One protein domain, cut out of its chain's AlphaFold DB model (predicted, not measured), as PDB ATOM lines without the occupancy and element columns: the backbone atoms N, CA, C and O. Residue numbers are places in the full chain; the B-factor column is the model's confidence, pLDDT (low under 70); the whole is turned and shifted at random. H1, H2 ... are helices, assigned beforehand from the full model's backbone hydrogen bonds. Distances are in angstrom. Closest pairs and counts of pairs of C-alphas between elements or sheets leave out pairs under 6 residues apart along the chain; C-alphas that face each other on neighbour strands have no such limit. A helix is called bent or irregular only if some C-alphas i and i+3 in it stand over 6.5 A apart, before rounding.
ATOM      1  N   ALA A   2     -18.039  36.356  25.821       88.25
ATOM      2  CA  ALA A   2     -17.696  35.021  25.301       88.25
ATOM      3  C   ALA A   2     -18.201  34.725  23.871       88.25
ATOM      4  O   ALA A   2     -17.430  34.257  23.039       88.25
ATOM      5  N   LEU A   3     -19.466  35.047  23.557       91.12
ATOM      6  CA  LEU A   3     -20.008  34.872  22.203       91.12
ATOM      7  C   LEU A   3     -19.242  35.704  21.161       91.12
ATOM      8  O   LEU A   3     -18.884  35.190  20.110       91.12
ATOM      9  N   THR A   4     -18.958  36.974  21.459       91.19
ATOM     10  CA  THR A   4     -18.207  37.871  20.568       91.19
ATOM     11  C   THR A   4     -16.796  37.349  20.315       91.19
ATOM     12  O   THR A   4     -16.370  37.299  19.166       91.19
ATOM     13  N   THR A   5     -16.100  36.916  21.369       92.31
ATOM     14  CA  THR A   5     -14.769  36.301  21.281       92.31
ATOM     15  C   THR A   5     -14.794  35.070  20.375       92.31
ATOM     16  O   THR A   5     -13.994  34.974  19.449       92.31
ATOM     17  N   ARG A   6     -15.760  34.164  20.584       92.56
ATOM     18  CA  ARG A   6     -15.919  32.952  19.769       92.56
ATOM     19  C   ARG A   6     -16.183  33.283  18.301       92.56
ATOM     20  O   ARG A   6     -15.521  32.745  17.425       92.56
ATOM     21  N   LEU A   7     -17.102  34.207  18.028       93.62
ATOM     22  CA  LEU A   7     -17.439  34.601  16.660       93.62
ATOM     23  C   LEU A   7     -16.264  35.287  15.942       93.62
ATOM     24  O   LEU A   7     -16.053  35.032  14.759       93.62
ATOM     25  N   LEU A   8     -15.478  36.117  16.638       93.62
ATOM     26  CA  LEU A   8     -14.249  36.702  16.080       93.62
ATOM     27  C   LEU A   8     -13.197  35.633  15.760       93.62
ATOM     28  O   LEU A   8     -12.498  35.759  14.757       93.62
ATOM     29  N   ALA A   9     -13.105  34.578  16.573       92.12
ATOM     30  CA  ALA A   9     -12.182  33.473  16.344       92.12
ATOM     31  C   ALA A   9     -12.621  32.558  15.182       92.12
ATOM     32  O   ALA A   9     -11.793  32.208  14.343       92.12
ATOM     33  N   GLU A  10     -13.905  32.193  15.117       93.81
ATOM     34  CA  GLU A  10     -14.439  31.190  14.179       93.81
ATOM     35  C   GLU A  10     -14.886  31.777  12.830       93.81
ATOM     36  O   GLU A  10     -14.838  31.097  11.805       93.81
ATOM     37  N   ARG A  11     -15.353  33.034  12.800       95.38
ATOM     38  CA  ARG A  11     -15.899  33.694  11.596       95.38
ATOM     39  C   ARG A  11     -15.289  35.091  11.363       95.38
ATOM     40  O   ARG A  11     -16.034  36.055  11.146       95.38
ATOM     41  N   PRO A  12     -13.949  35.238  11.347       95.06
ATOM     42  CA  PRO A  12     -13.289  36.545  11.302       95.06
ATOM     43  C   PRO A  12     -13.634  37.381  10.065       95.06
ATOM     44  O   PRO A  12     -13.821  38.590  10.185       95.06
ATOM     45  N   ALA A  13     -13.790  36.752   8.894       95.06
ATOM     46  CA  ALA A  13     -14.066  37.451   7.635       95.06
ATOM     47  C   ALA A  13     -15.357  38.290   7.671       95.06
ATOM     48  O   ALA A  13     -15.423  39.353   7.060       95.06
ATOM     49  N   VAL A  14     -16.367  37.830   8.417       95.19
ATOM     50  CA  VAL A  14     -17.638  38.547   8.603       95.19
ATOM     51  C   VAL A  14     -17.579  39.422   9.852       95.19
ATOM     52  O   VAL A  14     -18.017  40.574   9.836       95.19
ATOM     53  N   MET A  15     -17.020  38.887  10.939       96.44
ATOM     54  CA  MET A  15     -17.078  39.534  12.244       96.44
ATOM     55  C   MET A  15     -16.151  40.735  12.372       96.44
ATOM     56  O   MET A  15     -16.574  41.733  12.942       96.44
ATOM     57  N   VAL A  16     -14.930  40.691  11.831       97.19
ATOM     58  CA  VAL A  16     -13.969  41.800  11.951       97.19
ATOM     59  C   VAL A  16     -14.493  43.081  11.276       97.19
ATOM     60  O   VAL A  16     -14.544  44.109  11.954       97.19
ATOM     61  N   PRO A  17     -14.958  43.067  10.006       96.75
ATOM     62  CA  PRO A  17     -15.502  44.274   9.378       96.75
ATOM     63  C   PRO A  17     -16.774  44.786  10.063       96.75
ATOM     64  O   PRO A  17     -16.947  45.994  10.222       96.75
ATOM     65  N   ALA A  18     -17.667  43.883  10.483       96.81
ATOM     66  CA  ALA A  18     -18.897  44.262  11.173       96.81
ATOM     67  C   ALA A  18     -18.610  44.895  12.544       96.81
ATOM     68  O   ALA A  18     -19.221  45.902  12.899       96.81
ATOM     69  N   PHE A  19     -17.662  44.325  13.290       97.25
ATOM     70  CA  PHE A  19     -17.221  44.826  14.586       97.25
ATOM     71  C   PHE A  19     -16.624  46.233  14.472       97.25
ATOM     72  O   PHE A  19     -17.008  47.124  15.227       97.25
ATOM     73  N   ASP A  20     -15.746  46.450  13.493       96.06
ATOM     74  CA  ASP A  20     -15.098  47.740  13.240       96.06
ATOM     75  C   ASP A  20     -16.108  48.828  12.836       96.06
ATOM     76  O   ASP A  20     -16.182  49.894  13.457       96.06
ATOM     77  N   ARG A  21     -16.984  48.520  11.865       96.19
ATOM     78  CA  ARG A  21     -18.045  49.431  11.396       96.19
ATOM     79  C   ARG A  21     -18.965  49.883  12.530       96.19
ATOM     80  O   ARG A  21     -19.373  51.041  12.563       96.19
ATOM     81  N   ASN A  22     -19.251  48.989  13.472       96.06
ATOM     82  CA  ASN A  22     -20.110  49.258  14.624       96.06
ATOM     83  C   ASN A  22     -19.352  49.839  15.830       96.06
ATOM     84  O   ASN A  22     -19.865  49.802  16.947       96.06
ATOM     85  N   LYS A  23     -18.133  50.365  15.634       95.50
ATOM     86  CA  LYS A  23     -17.306  50.968  16.693       95.50
ATOM     87  C   LYS A  23     -17.040  50.013  17.865       95.50
ATOM     88  O   LYS A  23     -16.931  50.443  19.013       95.50
ATOM     89  N   GLY A  24     -16.882  48.720  17.584       97.00
ATOM     90  CA  GLY A  24     -16.646  47.691  18.597       97.00
ATOM     91  C   GLY A  24     -15.421  47.967  19.475       97.00
ATOM     92  O   GLY A  24     -15.459  47.713  20.678       97.00
ATOM     93  N   LEU A  25     -14.370  48.579  18.917       96.88
ATOM     94  CA  LEU A  25     -13.187  48.997  19.678       96.88
ATOM     95  C   LEU A  25     -13.512  50.036  20.764       96.88
ATOM     96  O   LEU A  25     -12.989  49.940  21.870       96.88
ATOM     97  N   ALA A  26     -14.424  50.978  20.510       96.38
ATOM     98  CA  ALA A  26     -14.840  51.943  21.532       96.38
ATOM     99  C   ALA A  26     -15.548  51.245  22.705       96.38
ATOM    100  O   ALA A  26     -15.333  51.592  23.868       96.38
ATOM    101  N   VAL A  27     -16.350  50.216  22.409       97.19
ATOM    102  CA  VAL A  27     -16.995  49.386  23.436       97.19
ATOM    103  C   VAL A  27     -15.950  48.611  24.236       97.19
ATOM    104  O   VAL A  27     -16.020  48.606  25.460       97.19
ATOM    105  N   VAL A  28     -14.954  48.015  23.576       97.88
ATOM    106  CA  VAL A  28     -13.836  47.330  24.245       97.88
ATOM    107  C   VAL A  28     -13.128  48.263  25.222       97.88
ATOM    108  O   VAL A  28     -13.021  47.928  26.398       97.88
ATOM    109  N   PHE A  29     -12.724  49.458  24.790       96.94
ATOM    110  CA  PHE A  29     -12.033  50.412  25.663       96.94
ATOM    111  C   PHE A  29     -12.913  50.924  26.811       96.94
ATOM    112  O   PHE A  29     -12.408  51.189  27.901       96.94
ATOM    113  N   LYS A  30     -14.236  51.000  26.622       96.81
ATOM    114  CA  LYS A  30     -15.172  51.272  27.722       96.81
ATOM    115  C   LYS A  30     -15.222  50.120  28.729       96.81
ATOM    116  O   LYS A  30     -15.297  50.371  29.927       96.81
ATOM    117  N   LEU A  31     -15.170  48.871  28.265       97.75
ATOM    118  CA  LEU A  31     -15.160  47.685  29.127       97.75
ATOM    119  C   LEU A  31     -13.839  47.520  29.889       97.75
ATOM    120  O   LEU A  31     -13.865  47.033  31.017       97.75
ATOM    121  N   LEU A  32     -12.713  47.972  29.323       97.50
ATOM    122  CA  LEU A  32     -11.423  48.014  30.028       97.50
ATOM    123  C   LEU A  32     -11.461  48.914  31.274       97.50
ATOM    124  O   LEU A  32     -10.728  48.655  32.219       97.50
ATOM    125  N   ASN A  33     -12.369  49.893  31.327       95.44
ATOM    126  CA  ASN A  33     -12.587  50.733  32.508       95.44
ATOM    127  C   ASN A  33     -13.467  50.066  33.581       95.44
ATOM    128  O   ASN A  33     -13.835  50.725  34.548       95.44
ATOM    129  N   SER A  34     -13.883  48.807  33.420       97.00
ATOM    130  CA  SER A  34     -14.696  48.132  34.436       97.00
ATOM    131  C   SER A  34     -13.907  47.922  35.731       97.00
ATOM    132  O   SER A  34     -12.731  47.578  35.698       97.00
ATOM    133  N   THR A  35     -14.569  48.040  36.881       96.56
ATOM    134  CA  THR A  35     -13.996  47.639  38.177       96.56
ATOM    135  C   THR A  35     -13.796  46.125  38.280       96.56
ATOM    136  O   THR A  35     -12.974  45.659  39.061       96.56
ATOM    137  N   ASN A  36     -14.516  45.340  37.471       96.31
ATOM    138  CA  ASN A  36     -14.431  43.888  37.482       96.31
ATOM    139  C   ASN A  36     -13.410  43.389  36.450       96.31
ATOM    140  O   ASN A  36     -13.597  43.516  35.237       96.31
ATOM    141  N   GLU A  37     -12.339  42.762  36.927       95.19
ATOM    142  CA  GLU A  37     -11.319  42.148  36.075       95.19
ATOM    143  C   GLU A  37     -11.882  41.058  35.146       95.19
ATOM    144  O   GLU A  37     -11.463  40.958  33.991       95.19
ATOM    145  N   LEU A  38     -12.917  40.332  35.586       95.50
ATOM    146  CA  LEU A  38     -13.616  39.324  34.780       95.50
ATOM    147  C   LEU A  38     -14.355  39.925  33.574       95.50
ATOM    148  O   LEU A  38     -14.850  39.181  32.733       95.50
ATOM    149  N   ILE A  39     -14.444  41.254  33.475       97.00
ATOM    150  CA  ILE A  39     -14.923  41.978  32.290       97.00
ATOM    151  C   ILE A  39     -13.739  42.518  31.482       97.00
ATOM    152  O   ILE A  39     -13.733  42.395  30.253       97.00
ATOM    153  N   ARG A  40     -12.728  43.075  32.162       97.19
ATOM    154  CA  ARG A  40     -11.545  43.677  31.529       97.19
ATOM    155  C   ARG A  40     -10.738  42.662  30.721       97.19
ATOM    156  O   ARG A  40     -10.469  42.913  29.548       97.19
ATOM    157  N   VAL A  41     -10.418  41.498  31.290       96.81
ATOM    158  CA  VAL A  41      -9.595  40.484  30.606       96.81
ATOM    159  C   VAL A  41     -10.293  39.934  29.353       96.81
ATOM    160  O   VAL A  41      -9.681  39.968  28.285       96.81
ATOM    161  N   PRO A  42     -11.580  39.519  29.369       97.00
ATOM    162  CA  PRO A  42     -12.252  39.137  28.127       97.00
ATOM    163  C   PRO A  42     -12.374  40.273  27.103       97.00
ATOM    164  O   PRO A  42     -12.333  40.003  25.904       97.00
ATOM    165  N   ALA A  43     -12.533  41.532  27.533       97.88
ATOM    166  CA  ALA A  43     -12.535  42.671  26.612       97.88
ATOM    167  C   ALA A  43     -11.175  42.827  25.914       97.88
ATOM    168  O   ALA A  43     -11.125  43.026  24.700       97.88
ATOM    169  N   LEU A  44     -10.080  42.636  26.653       97.62
ATOM    170  CA  LEU A  44      -8.731  42.610  26.099       97.62
ATOM    171  C   LEU A  44      -8.531  41.425  25.135       97.62
ATOM    172  O   LEU A  44      -7.973  41.594  24.058       97.62
ATOM    173  N   LYS A  45      -9.087  40.245  25.434       97.31
ATOM    174  CA  LYS A  45      -9.075  39.104  24.498       97.31
ATOM    175  C   LYS A  45      -9.832  39.416  23.202       97.31
ATOM    176  O   LYS A  45      -9.369  39.051  22.127       97.31
ATOM    177  N   ILE A  46     -10.969  40.115  23.274       97.62
ATOM    178  CA  ILE A  46     -11.702  40.583  22.081       97.62
ATOM    179  C   ILE A  46     -10.833  41.534  21.251       97.62
ATOM    180  O   ILE A  46     -10.800  41.398  20.030       97.62
ATOM    181  N   PHE A  47     -10.113  42.456  21.899       98.00
ATOM    182  CA  PHE A  47      -9.144  43.324  21.224       98.00
ATOM    183  C   PHE A  47      -8.069  42.511  20.493       98.00
ATOM    184  O   PHE A  47      -7.821  42.744  19.312       98.00
ATOM    185  N   GLY A  48      -7.501  41.506  21.160       97.69
ATOM    186  CA  GLY A  48      -6.506  40.617  20.568       97.69
ATOM    187  C   GLY A  48      -7.009  39.829  19.368       97.69
ATOM    188  O   GLY A  48      -6.366  39.830  18.324       97.69
ATOM    189  N   PHE A  49      -8.201  39.229  19.460       97.50
ATOM    190  CA  PHE A  49      -8.808  38.543  18.316       97.50
ATOM    191  C   PHE A  49      -9.136  39.490  17.161       97.50
ATOM    192  O   PHE A  49      -9.030  39.098  16.001       97.50
ATOM    193  N   PHE A  50      -9.533  40.731  17.452       97.62
ATOM    194  CA  PHE A  50      -9.710  41.737  16.411       97.62
ATOM    195  C   PHE A  50      -8.387  42.023  15.692       97.62
ATOM    196  O   PHE A  50      -8.376  42.058  14.462       97.62
ATOM    197  N   LEU A  51      -7.289  42.194  16.435       97.12
ATOM    198  CA  LEU A  51      -5.961  42.424  15.871       97.12
ATOM    199  C   LEU A  51      -5.505  41.224  15.037       97.12
ATOM    200  O   LEU A  51      -5.395  41.367  13.824       97.12
ATOM    201  N   CYS A  52      -5.354  40.032  15.621       95.81
ATOM    202  CA  CYS A  52      -4.767  38.878  14.921       95.81
ATOM    203  C   CYS A  52      -5.565  38.398  13.695       95.81
ATOM    204  O   CYS A  52      -5.062  37.651  12.858       95.81
ATOM    205  N   ARG A  53      -6.826  38.829  13.557       95.19
ATOM    206  CA  ARG A  53      -7.693  38.519  12.409       95.19
ATOM    207  C   ARG A  53      -7.909  39.694  11.451       95.19
ATOM    208  O   ARG A  53      -8.613  39.542  10.450       95.19
ATOM    209  N   SER A  54      -7.337  40.861  11.736       95.62
ATOM    210  CA  SER A  54      -7.426  42.043  10.879       95.62
ATOM    211  C   SER A  54      -6.299  42.102   9.857       95.62
ATOM    212  O   SER A  54      -5.147  41.791  10.135       95.62
ATOM    213  N   THR A  55      -6.620  42.611   8.669       95.56
ATOM    214  CA  THR A  55      -5.614  43.025   7.682       95.56
ATOM    215  C   THR A  55      -4.741  44.146   8.245       95.56
ATOM    216  O   THR A  55      -5.266  45.003   8.961       95.56
ATOM    217  N   LEU A  56      -3.482  44.235   7.809       94.50
ATOM    218  CA  LEU A  56      -2.557  45.307   8.201       94.50
ATOM    219  C   LEU A  56      -3.154  46.714   8.025       94.50
ATOM    220  O   LEU A  56      -3.103  47.524   8.944       94.50
ATOM    221  N   LYS A  57      -3.814  46.978   6.886       95.62
ATOM    222  CA  LYS A  57      -4.479  48.267   6.627       95.62
ATOM    223  C   LYS A  57      -5.503  48.618   7.713       95.62
ATOM    224  O   LYS A  57      -5.442  49.697   8.283       95.62
ATOM    225  N   ARG A  58      -6.402  47.685   8.049       95.81
ATOM    226  CA  ARG A  58      -7.416  47.891   9.098       95.81
ATOM    227  C   ARG A  58      -6.800  48.073  10.485       95.81
ATOM    228  O   ARG A  58      -7.278  48.914  11.234       95.81
ATOM    229  N   LYS A  59      -5.747  47.322  10.832       95.19
ATOM    230  CA  LYS A  59      -5.024  47.537  12.098       95.19
ATOM    231  C   LYS A  59      -4.502  48.975  12.177       95.19
ATOM    232  O   LYS A  59      -4.733  49.655  13.173       95.19
ATOM    233  N   ASN A  60      -3.870  49.460  11.110       94.75
ATOM    234  CA  ASN A  60      -3.357  50.828  11.063       94.75
ATOM    235  C   ASN A  60      -4.485  51.864  11.142       94.75
ATOM    236  O   ASN A  60      -4.420  52.754  11.983       94.75
ATOM    237  N   ASP A  61      -5.543  51.713  10.346       95.06
ATOM    238  CA  ASP A  61      -6.645  52.679  10.297       95.06
ATOM    239  C   ASP A  61      -7.431  52.744  11.619       95.06
ATOM    240  O   ASP A  61      -7.730  53.833  12.111       95.06
ATOM    241  N   SER A  62      -7.744  51.588  12.215       94.81
ATOM    242  CA  SER A  62      -8.623  51.495  13.390       94.81
ATOM    243  C   SER A  62      -7.887  51.545  14.731       94.81
ATOM    244  O   SER A  62      -8.512  51.842  15.747       94.81
ATOM    245  N   VAL A  63      -6.587  51.233  14.766       95.38
ATOM    246  CA  VAL A  63      -5.799  51.130  16.010       95.38
ATOM    247  C   VAL A  63      -4.580  52.045  15.968       95.38
ATOM    248  O   VAL A  63      -4.411  52.864  16.873       95.38
ATOM    249  N   GLY A  64      -3.758  51.930  14.920       91.88
ATOM    250  CA  GLY A  64      -2.495  52.664  14.778       91.88
ATOM    251  C   GLY A  64      -2.677  54.182  14.731       91.88
ATOM    252  O   GLY A  64      -2.165  54.886  15.593       91.88
ATOM    253  N   ASN A  65      -3.481  54.685  13.791       92.56
ATOM    254  CA  ASN A  65      -3.725  56.121  13.587       92.56
ATOM    255  C   ASN A  65      -4.374  56.804  14.801       92.56
ATOM    256  O   ASN A  65      -4.250  58.012  14.982       92.56
ATOM    257  N   LEU A  66      -5.073  56.030  15.634       92.88
ATOM    258  CA  LEU A  66      -5.714  56.503  16.861       92.88
ATOM    259  C   LEU A  66      -4.842  56.294  18.109       92.88
ATOM    260  O   LEU A  66      -5.277  56.628  19.208       92.88
ATOM    261  N   ASN A  67      -3.641  55.728  17.954       93.75
ATOM    262  CA  ASN A  67      -2.709  55.402  19.034       93.75
ATOM    263  C   ASN A  67      -3.348  54.580  20.169       93.75
ATOM    264  O   ASN A  67      -3.014  54.749  21.338       93.75
ATOM    265  N   LEU A  68      -4.272  53.663  19.858       96.31
ATOM    266  CA  LEU A  68      -5.060  52.997  20.905       96.31
ATOM    267  C   LEU A  68      -4.210  52.181  21.890       96.31
ATOM    268  O   LEU A  68      -4.577  52.074  23.058       96.31
ATOM    269  N   PHE A  69      -3.070  51.635  21.454       95.94
ATOM    270  CA  PHE A  69      -2.158  50.910  22.344       95.94
ATOM    271  C   PHE A  69      -1.660  51.776  23.502       95.94
ATOM    272  O   PHE A  69      -1.561  51.281  24.621       95.94
ATOM    273  N   THR A  70      -1.389  53.065  23.277       91.88
ATOM    274  CA  THR A  70      -0.844  53.940  24.326       91.88
ATOM    275  C   THR A  70      -1.867  54.232  25.418       91.88
ATOM    276  O   THR A  70      -1.486  54.526  26.543       91.88
ATOM    277  N   LEU A  71      -3.160  54.100  25.112       96.19
ATOM    278  CA  LEU A  71      -4.238  54.264  26.085       96.19
ATOM    279  C   LEU A  71      -4.366  53.058  27.024       96.19
ATOM    280  O   LEU A  71      -5.012  53.168  28.060       96.19
ATOM    281  N   LEU A  72      -3.805  51.893  26.676       97.56
ATOM    282  CA  LEU A  72      -3.986  50.673  27.469       97.56
ATOM    283  C   LEU A  72      -3.418  50.804  28.883       97.56
ATOM    284  O   LEU A  72      -4.045  50.295  29.808       97.56
ATOM    285  N   THR A  73      -2.290  51.502  29.056       95.88
ATOM    286  CA  THR A  73      -1.679  51.713  30.376       95.88
ATOM    287  C   THR A  73      -2.667  52.389  31.332       95.88
ATOM    288  O   THR A  73      -3.043  51.794  32.341       95.88
ATOM    289  N   ASP A  74      -3.185  53.563  30.958       94.75
ATOM    290  CA  ASP A  74      -4.118  54.329  31.793       94.75
ATOM    291  C   ASP A  74      -5.438  53.581  32.019       94.75
ATOM    292  O   ASP A  74      -6.026  53.620  33.098       94.75
ATOM    293  N   ARG A  75      -5.931  52.880  30.991       95.81
ATOM    294  CA  ARG A  75      -7.230  52.192  31.038       95.81
ATOM    295  C   ARG A  75      -7.198  50.968  31.943       95.81
ATOM    296  O   ARG A  75      -8.150  50.742  32.683       95.81
ATOM    297  N   LEU A  76      -6.124  50.182  31.888       96.00
ATOM    298  CA  LEU A  76      -5.999  48.961  32.681       96.00
ATOM    299  C   LEU A  76      -5.715  49.257  34.159       96.00
ATOM    300  O   LEU A  76      -6.215  48.514  35.004       96.00
ATOM    301  N   LEU A  77      -5.000  50.344  34.469       95.81
ATOM    302  CA  LEU A  77      -4.726  50.775  35.848       95.81
ATOM    303  C   LEU A  77      -5.802  51.696  36.443       95.81
ATOM    304  O   LEU A  77      -5.787  51.944  37.641       95.81
ATOM    305  N   LEU A  78      -6.795  52.141  35.663       96.00
ATOM    306  CA  LEU A  78      -7.864  53.017  36.166       96.00
ATOM    307  C   LEU A  78      -8.599  52.446  37.393       96.00
ATOM    308  O   LEU A  78      -8.973  53.192  38.290       96.00
ATOM    309  N   ASN A  79      -8.835  51.130  37.410       94.25
ATOM    310  CA  ASN A  79      -9.519  50.422  38.500       94.25
ATOM    311  C   ASN A  79      -8.734  49.187  38.978       94.25
ATOM    312  O   ASN A  79      -9.325  48.203  39.426       94.25
ATOM    313  N   ALA A  80      -7.407  49.203  38.841       94.69
ATOM    314  CA  ALA A  80      -6.528  48.190  39.413       94.69
ATOM    315  C   ALA A  80      -5.264  48.838  39.956       94.69
ATOM    316  O   ALA A  80      -4.679  49.694  39.307       94.69
ATOM    317  N   SER A  81      -4.824  48.377  41.122       94.62
ATOM    318  CA  SER A  81      -3.587  48.852  41.730       94.62
ATOM    319  C   SER A  81      -2.333  48.218  41.130       94.62
ATOM    320  O   SER A  81      -1.252  48.776  41.274       94.62
ATOM    321  N   TYR A  82      -2.447  47.062  40.468       96.69
ATOM    322  CA  TYR A  82      -1.307  46.379  39.865       96.69
ATOM    323  C   TYR A  82      -1.682  45.572  38.615       96.69
ATOM    324  O   TYR A  82      -2.844  45.203  38.412       96.69
ATOM    325  N   LEU A  83      -0.682  45.273  37.781       97.81
ATOM    326  CA  LEU A  83      -0.808  44.359  36.648       97.81
ATOM    327  C   LEU A  83      -0.890  42.903  37.128       97.81
ATOM    328  O   LEU A  83       0.082  42.351  37.640       97.81
ATOM    329  N   SER A  84      -2.038  42.264  36.920       97.25
ATOM    330  CA  SER A  84      -2.226  40.846  37.229       97.25
ATOM    331  C   SER A  84      -1.615  39.930  36.166       97.25
ATOM    332  O   SER A  84      -1.468  40.301  34.997       97.25
ATOM    333  N   LEU A  85      -1.355  38.675  36.548       97.62
ATOM    334  CA  LEU A  85      -0.857  37.652  35.625       97.62
ATOM    335  C   LEU A  85      -1.851  37.343  34.494       97.62
ATOM    336  O   LEU A  85      -1.442  37.150  33.356       97.62
ATOM    337  N   ALA A  86      -3.158  37.350  34.773       97.25
ATOM    338  CA  ALA A  86      -4.175  37.102  33.750       97.25
ATOM    339  C   ALA A  86      -4.227  38.218  32.697       97.25
ATOM    340  O   ALA A  86      -4.361  37.947  31.501       97.25
ATOM    341  N   THR A  87      -4.086  39.473  33.135       97.94
ATOM    342  CA  THR A  87      -4.001  40.619  32.225       97.94
ATOM    343  C   THR A  87      -2.697  40.582  31.434       97.94
ATOM    344  O   THR A  87      -2.730  40.758  30.218       97.94
ATOM    345  N   TYR A  88      -1.570  40.279  32.088       98.38
ATOM    346  CA  TYR A  88      -0.281  40.089  31.424       98.38
ATOM    347  C   TYR A  88      -0.345  39.010  30.334       98.38
ATOM    348  O   TYR A  88       0.000  39.295  29.193       98.38
ATOM    349  N   ASN A  89      -0.872  37.821  30.639       97.75
ATOM    350  CA  ASN A  89      -1.008  36.731  29.669       97.75
ATOM    351  C   ASN A  89      -1.810  37.165  28.433       97.75
ATOM    352  O   ASN A  89      -1.420  36.889  27.303       97.75
ATOM    353  N   ALA A  90      -2.921  37.882  28.631       97.75
ATOM    354  CA  ALA A  90      -3.706  38.411  27.520       97.75
ATOM    355  C   ALA A  90      -2.927  39.458  26.704       97.75
ATOM    356  O   ALA A  90      -3.037  39.459  25.483       97.75
ATOM    357  N   LEU A  91      -2.132  40.327  27.343       98.44
ATOM    358  CA  LEU A  91      -1.255  41.274  26.640       98.44
ATOM    359  C   LEU A  91      -0.141  40.561  25.869       98.44
ATOM    360  O   LEU A  91       0.150  40.960  24.745       98.44
ATOM    361  N   PHE A  92       0.449  39.510  26.439       97.75
ATOM    362  CA  PHE A  92       1.492  38.720  25.790       97.75
ATOM    363  C   PHE A  92       0.957  38.005  24.546       97.75
ATOM    364  O   PHE A  92       1.555  38.097  23.479       97.75
ATOM    365  N   GLU A  93      -0.228  37.394  24.625       97.00
ATOM    366  CA  GLU A  93      -0.877  36.810  23.445       97.00
ATOM    367  C   GLU A  93      -1.135  37.845  22.340       97.00
ATOM    368  O   GLU A  93      -1.013  37.520  21.161       97.00
ATOM    369  N   ILE A  94      -1.467  39.093  22.694       98.00
ATOM    370  CA  ILE A  94      -1.628  40.174  21.711       98.00
ATOM    371  C   ILE A  94      -0.271  40.593  21.142       98.00
ATOM    372  O   ILE A  94      -0.165  40.829  19.941       98.00
ATOM    373  N   LEU A  95       0.765  40.676  21.979       97.94
ATOM    374  CA  LEU A  95       2.122  41.046  21.579       97.94
ATOM    375  C   LEU A  95       2.650  40.140  20.456       97.94
ATOM    376  O   LEU A  95       3.260  40.653  19.520       97.94
ATOM    377  N   VAL A  96       2.376  38.834  20.530       96.25
ATOM    378  CA  VAL A  96       2.820  37.826  19.544       96.25
ATOM    379  C   VAL A  96       1.713  37.353  18.587       96.25
ATOM    380  O   VAL A  96       1.930  36.476  17.759       96.25
ATOM    381  N   GLU A  97       0.498  37.887  18.732       95.69
ATOM    382  CA  GLU A  97      -0.735  37.498  18.020       95.69
ATOM    383  C   GLU A  97      -1.120  36.002  18.053       95.69
ATOM    384  O   GLU A  97      -1.958  35.551  17.267       95.69
ATOM    385  N   GLN A  98      -0.616  35.239  19.027       93.69
ATOM    386  CA  GLN A  98      -1.010  33.845  19.281       93.69
ATOM    387  C   GLN A  98      -2.176  33.779  20.274       93.69
ATOM    388  O   GLN A  98      -2.032  33.399  21.435       93.69
ATOM    389  N   MET A  99      -3.360  34.186  19.810       94.56
ATOM    390  CA  MET A  99      -4.552  34.285  20.657       94.56
ATOM    391  C   MET A  99      -5.162  32.920  20.995       94.56
ATOM    392  O   MET A  99      -5.530  32.147  20.106       94.56
ATOM    393  N   THR A 100      -5.416  32.682  22.281       92.00
ATOM    394  CA  THR A 100      -6.176  31.521  22.770       92.00
ATOM    395  C   THR A 100      -7.611  31.917  23.157       92.00
ATOM    396  O   THR A 100      -7.866  33.068  23.511       92.00
ATOM    397  N   PRO A 101      -8.610  31.017  23.111       86.94
ATOM    398  CA  PRO A 101      -9.985  31.368  23.484       86.94
ATOM    399  C   PRO A 101     -10.212  31.424  25.004       86.94
ATOM    400  O   PRO A 101     -11.148  32.088  25.456       86.94
ATOM    401  N   LEU A 102      -9.385  30.729  25.788       89.94
ATOM    402  CA  LEU A 102      -9.499  30.652  27.243       89.94
ATOM    403  C   LEU A 102      -8.649  31.731  27.922       89.94
ATOM    404  O   LEU A 102      -7.690  32.254  27.356       89.94
ATOM    405  N   ILE A 103      -9.028  32.088  29.146       92.25
ATOM    406  CA  ILE A 103      -8.258  33.019  29.972       92.25
ATOM    407  C   ILE A 103      -7.321  32.195  30.848       92.25
ATOM    408  O   ILE A 103      -7.787  31.357  31.619       92.25
ATOM    409  N   SER A 104      -6.017  32.444  30.726       92.25
ATOM    410  CA  SER A 104      -5.007  31.827  31.584       92.25
ATOM    411  C   SER A 104      -4.771  32.683  32.824       92.25
ATOM    412  O   SER A 104      -4.374  33.843  32.709       92.25
ATOM    413  N   TYR A 105      -4.972  32.096  34.002       92.31
ATOM    414  CA  TYR A 105      -4.655  32.710  35.300       92.31
ATOM    415  C   TYR A 105      -3.315  32.221  35.873       92.31
ATOM    416  O   TYR A 105      -2.865  32.703  36.909       92.31
ATOM    417  N   THR A 106      -2.676  31.261  35.205       92.50
ATOM    418  CA  THR A 106      -1.366  30.709  35.558       92.50
ATOM    419  C   THR A 106      -0.316  31.189  34.566       92.50
ATOM    420  O   THR A 106      -0.659  31.760  33.530       92.50
ATOM    421  N   SER A 107       0.966  30.954  34.858       87.81
ATOM    422  CA  SER A 107       2.022  31.191  33.872       87.81
ATOM    423  C   SER A 107       1.687  30.433  32.586       87.81
ATOM    424  O   SER A 107       1.196  29.300  32.651       87.81
ATOM    425  N   HIS A 108       1.870  31.080  31.438       87.19
ATOM    426  CA  HIS A 108       1.656  30.417  30.160       87.19
ATOM    427  C   HIS A 108       2.738  29.361  29.913       87.19
ATOM    428  O   HIS A 108       3.739  29.270  30.626       87.19
ATOM    429  N   VAL A 109       2.503  28.525  28.904       85.44
ATOM    430  CA  VAL A 109       3.461  27.499  28.490       85.44
ATOM    431  C   VAL A 109       4.777  28.182  28.080       85.44
ATOM    432  O   VAL A 109       4.718  29.246  27.453       85.44
ATOM    433  N   PRO A 110       5.947  27.608  28.423       82.81
ATOM    434  CA  PRO A 110       7.231  28.144  27.993       82.81
ATOM    435  C   PRO A 110       7.303  28.319  26.475       82.81
ATOM    436  O   PRO A 110       6.818  27.477  25.714       82.81
ATOM    437  N   ILE A 111       7.945  29.400  26.041       88.12
ATOM    438  CA  ILE A 111       8.128  29.711  24.623       88.12
ATOM    439  C   ILE A 111       9.078  28.672  24.016       88.12
ATOM    440  O   ILE A 111      10.266  28.616  24.344       88.12
ATOM    441  N   THR A 112       8.523  27.821  23.157       75.94
ATOM    442  CA  THR A 112       9.234  26.730  22.468       75.94
ATOM    443  C   THR A 112       9.421  27.012  20.978       75.94
ATOM    444  O   THR A 112      10.419  26.579  20.406       75.94
ATOM    445  N   ASP A 113       8.525  27.803  20.386       71.50
ATOM    446  CA  ASP A 113       8.552  28.187  18.975       71.50
ATOM    447  C   ASP A 113       9.238  29.545  18.751       71.50
ATOM    448  O   ASP A 113       9.280  30.404  19.637       71.50
ATOM    449  N   ALA A 114       9.755  29.765  17.537       80.06
ATOM    450  CA  ALA A 114      10.331  31.040  17.108       80.06
ATOM    451  C   ALA A 114       9.227  32.094  16.881       80.06
ATOM    452  O   ALA A 114       8.820  32.359  15.751       80.06
ATOM    453  N   LEU A 115       8.716  32.666  17.970       92.38
ATOM    454  CA  LEU A 115       7.707  33.724  17.944       92.38
ATOM    455  C   LEU A 115       8.323  35.087  17.577       92.38
ATOM    456  O   LEU A 115       9.455  35.403  17.953       92.38
ATOM    457  N   SER A 116       7.544  35.923  16.891       94.81
ATOM    458  CA  SER A 116       7.868  37.312  16.542       94.81
ATOM    459  C   SER A 116       7.035  38.312  17.350       94.81
ATOM    460  O   SER A 116       5.932  38.009  17.810       94.81
ATOM    461  N   PHE A 117       7.552  39.530  17.520       96.94
ATOM    462  CA  PHE A 117       6.762  40.648  18.040       96.94
ATOM    463  C   PHE A 117       5.871  41.248  16.944       96.94
ATOM    464  O   PHE A 117       6.306  42.100  16.173       96.94
ATOM    465  N   GLU A 118       4.602  40.852  16.917       96.25
ATOM    466  CA  GLU A 118       3.605  41.363  15.966       96.25
ATOM    467  C   GLU A 118       3.051  42.739  16.379       96.25
ATOM    468  O   GLU A 118       2.731  43.575  15.534       96.25
ATOM    469  N   ASN A 119       2.978  43.012  17.689       96.94
ATOM    470  CA  ASN A 119       2.543  44.300  18.240       96.94
ATOM    471  C   ASN A 119       3.598  44.893  19.198       96.94
ATOM    472  O   ASN A 119       3.338  45.008  20.399       96.94
ATOM    473  N   PRO A 120       4.784  45.307  18.708       96.75
ATOM    474  CA  PRO A 120       5.932  45.665  19.551       96.75
ATOM    475  C   PRO A 120       5.678  46.842  20.502       96.75
ATOM    476  O   PRO A 120       6.248  46.891  21.589       96.75
ATOM    477  N   THR A 121       4.760  47.754  20.166       96.00
ATOM    478  CA  THR A 121       4.323  48.840  21.063       96.00
ATOM    479  C   THR A 121       3.856  48.321  22.427       96.00
ATOM    480  O   THR A 121       4.005  49.021  23.432       96.00
ATOM    481  N   LEU A 122       3.336  47.087  22.496       98.00
ATOM    482  CA  LEU A 122       2.910  46.483  23.754       98.00
ATOM    483  C   LEU A 122       4.051  46.209  24.732       98.00
ATOM    484  O   LEU A 122       3.784  46.220  25.928       98.00
ATOM    485  N   LEU A 123       5.302  46.053  24.287       98.31
ATOM    486  CA  LEU A 123       6.442  45.918  25.204       98.31
ATOM    487  C   LEU A 123       6.543  47.138  26.129       98.31
ATOM    488  O   LEU A 123       6.604  46.996  27.347       98.31
ATOM    489  N   LYS A 124       6.446  48.343  25.553       97.75
ATOM    490  CA  LYS A 124       6.438  49.599  26.316       97.75
ATOM    491  C   LYS A 124       5.190  49.729  27.190       97.75
ATOM    492  O   LYS A 124       5.287  50.200  28.318       97.75
ATOM    493  N   VAL A 125       4.021  49.321  26.690       98.19
ATOM    494  CA  VAL A 125       2.772  49.334  27.476       98.19
ATOM    495  C   VAL A 125       2.903  48.439  28.708       98.19
ATOM    496  O   VAL A 125       2.572  48.885  29.802       98.19
ATOM    497  N   ILE A 126       3.411  47.213  28.547       98.62
ATOM    498  CA  ILE A 126       3.624  46.254  29.638       98.62
ATOM    499  C   ILE A 126       4.663  46.790  30.625       98.62
ATOM    500  O   ILE A 126       4.397  46.800  31.824       98.62
ATOM    501  N   ALA A 127       5.799  47.303  30.142       98.44
ATOM    502  CA  ALA A 127       6.817  47.905  31.001       98.44
ATOM    503  C   ALA A 127       6.246  49.068  31.830       98.44
ATOM    504  O   ALA A 127       6.413  49.102  33.048       98.44
ATOM    505  N   ASN A 128       5.478  49.964  31.202       98.06
ATOM    506  CA  ASN A 128       4.811  51.064  31.896       98.06
ATOM    507  C   ASN A 128       3.782  50.573  32.923       98.06
ATOM    508  O   ASN A 128       3.726  51.114  34.022       98.06
ATOM    509  N   LEU A 129       2.985  49.552  32.586       98.38
ATOM    510  CA  LEU A 129       2.036  48.944  33.521       98.38
ATOM    511  C   LEU A 129       2.759  48.399  34.754       98.38
ATOM    512  O   LEU A 129       2.299  48.627  35.868       98.38
ATOM    513  N   ILE A 130       3.899  47.730  34.569       98.38
ATOM    514  CA  ILE A 130       4.712  47.217  35.675       98.38
ATOM    515  C   ILE A 130       5.268  48.368  36.519       98.38
ATOM    516  O   ILE A 130       5.142  48.339  37.738       98.38
ATOM    517  N   THR A 131       5.857  49.390  35.894       97.00
ATOM    518  CA  THR A 131       6.472  50.522  36.609       97.00
ATOM    519  C   THR A 131       5.453  51.401  37.348       97.00
ATOM    520  O   THR A 131       5.803  51.992  38.364       97.00
ATOM    521  N   GLN A 132       4.212  51.502  36.866       97.19
ATOM    522  CA  GLN A 132       3.152  52.308  37.495       97.19
ATOM    523  C   GLN A 132       2.295  51.530  38.506       97.19
ATOM    524  O   GLN A 132       1.464  52.128  39.186       97.19
ATOM    525  N   SER A 133       2.467  50.211  38.593       97.50
ATOM    526  CA  SER A 133       1.750  49.368  39.550       97.50
ATOM    527  C   SER A 133       2.291  49.540  40.973       97.50
ATOM    528  O   SER A 133       3.483  49.764  41.176       97.50
ATOM    529  N   GLU A 134       1.428  49.362  41.974       96.06
ATOM    530  CA  GLU A 134       1.843  49.213  43.371       96.06
ATOM    531  C   GLU A 134       2.719  47.965  43.543       96.06
ATOM    532  O   GLU A 134       2.377  46.884  43.053       96.06
ATOM    533  N   GLU A 135       3.822  48.087  44.284       93.12
ATOM    534  CA  GLU A 135       4.713  46.959  44.566       93.12
ATOM    535  C   GLU A 135       3.998  45.893  45.405       93.12
ATOM    536  O   GLU A 135       3.592  46.132  46.542       93.12
ATOM    537  N   ARG A 136       3.838  44.699  44.821       93.62
ATOM    538  CA  ARG A 136       3.236  43.521  45.455       93.62
ATOM    539  C   ARG A 136       3.948  42.239  45.015       93.62
ATOM    540  O   ARG A 136       4.495  42.216  43.908       93.62
ATOM    541  N   PRO A 137       3.906  41.152  45.806       94.94
ATOM    542  CA  PRO A 137       4.498  39.868  45.418       94.94
ATOM    543  C   PRO A 137       3.975  39.344  44.072       94.94
ATOM    544  O   PRO A 137       4.730  38.808  43.259       94.94
ATOM    545  N   GLU A 138       2.689  39.551  43.788       95.12
ATOM    546  CA  GLU A 138       2.067  39.178  42.517       95.12
ATOM    547  C   GLU A 138       2.655  39.966  41.341       95.12
ATOM    548  O   GLU A 138       2.876  39.396  40.272       95.12
ATOM    549  N   LEU A 139       2.958  41.253  41.541       97.19
ATOM    550  CA  LEU A 139       3.593  42.089  40.524       97.19
ATOM    551  C   LEU A 139       5.042  41.657  40.274       97.19
ATOM    552  O   LEU A 139       5.457  41.590  39.120       97.19
ATOM    553  N   ILE A 140       5.798  41.326  41.328       96.50
ATOM    554  CA  ILE A 140       7.169  40.803  41.198       96.50
ATOM    555  C   ILE A 140       7.163  39.532  40.345       96.50
ATOM    556  O   ILE A 140       7.982  39.393  39.435       96.50
TER     557      ILE A 140
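This is residues 2 to 140 of the 324 residues of an uncharacterized protein of Anisakis simplex (UniProt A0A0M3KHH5). Six helices stand side by side in two rows of three: H1, H4 and H7 run one way, and H3, H6 and H8 run the other way, with H3 packed on H4 and H8 on H7. H2 and H5 lie at one end of these rows and the short H9 at the other, while a long link between H7 and H8 swings out as a loop whose residues 109 to 114 stick out. The printed part has 139 residues and nine named helices, H1 to H9 along the chain, with no named strand; its class is all helix. It is compact, with a radius of gyration of the C-alphas of 14.4 A and spans of 43 by 34 by 28 A.

Find C-alpha 37 at (-11.319, 42.148, 36.075); from there H4, residues 37 to 52, runs 22.4 A to C-alpha 52 at (-4.767, 38.878, 14.921). Before it come H1, residues 2 to 10, H2, residues 12 to 21, and H3, residues 24 to 32. After it look for H5, residues 56 to 64, H6, residues 68 to 77 and 15.1 A long, and H7, residues 85 to 95 and 14.8 A long. H8, residues 121 to 132, is 16.8 A long, and H9, residues 137 to 140, ends at C-alpha 140 at (7.169, 40.803, 41.198). H6 is irregular, but only just: C-alphas 70 and 73 are 6.50 A apart.

Start at the hub, H4, which touches H1, H3 and H7. Its C-alpha of Gly 48 is 5.0 A from that of Ile 94 in H7, the closest pair, at a shallow tilt of 11 degrees, the same way. H1 touches H4 the same way at a shallow tilt of 17 degrees, with the C-alphas of Thr 5 and Ile 46 closest at 5.3 A. H3 and H4 form a helical hairpin, with the C-alphas of Leu 32 and Arg 40 closest at 4.6 A. H7 and H8 form another, which H8 makes with residues 122 to 126 alone; the closest C-alphas, of Leu 95 and Leu 122, are 5.9 A apart. H8 also touches H6, the C-alphas of Thr 73 and Leu 129 being closest at 5.6 A. H5 is close to H2 but not clearly touching, with the closest C-alphas, of Asp 20 and Ser 62, 7.5 A apart. H9 touches no helix. In H1, H3, H5, H7 and H8 every O i to N i+4 pair is within hydrogen-bond range; H2 has 5 of 6, H4 11 of 12 and H6 3 of 6, and H9 is too short for such a pair.

The two C-alphas farthest apart, those of Val 14 and Glu 135, are 43.2 A apart. The printed part has no cut. The link from H7 to H8, residues 96 to 120, is long; look there for residues 109 to 114, which stand free. The mean pLDDT of the printed part is 95.0, and no printed residue is under 70.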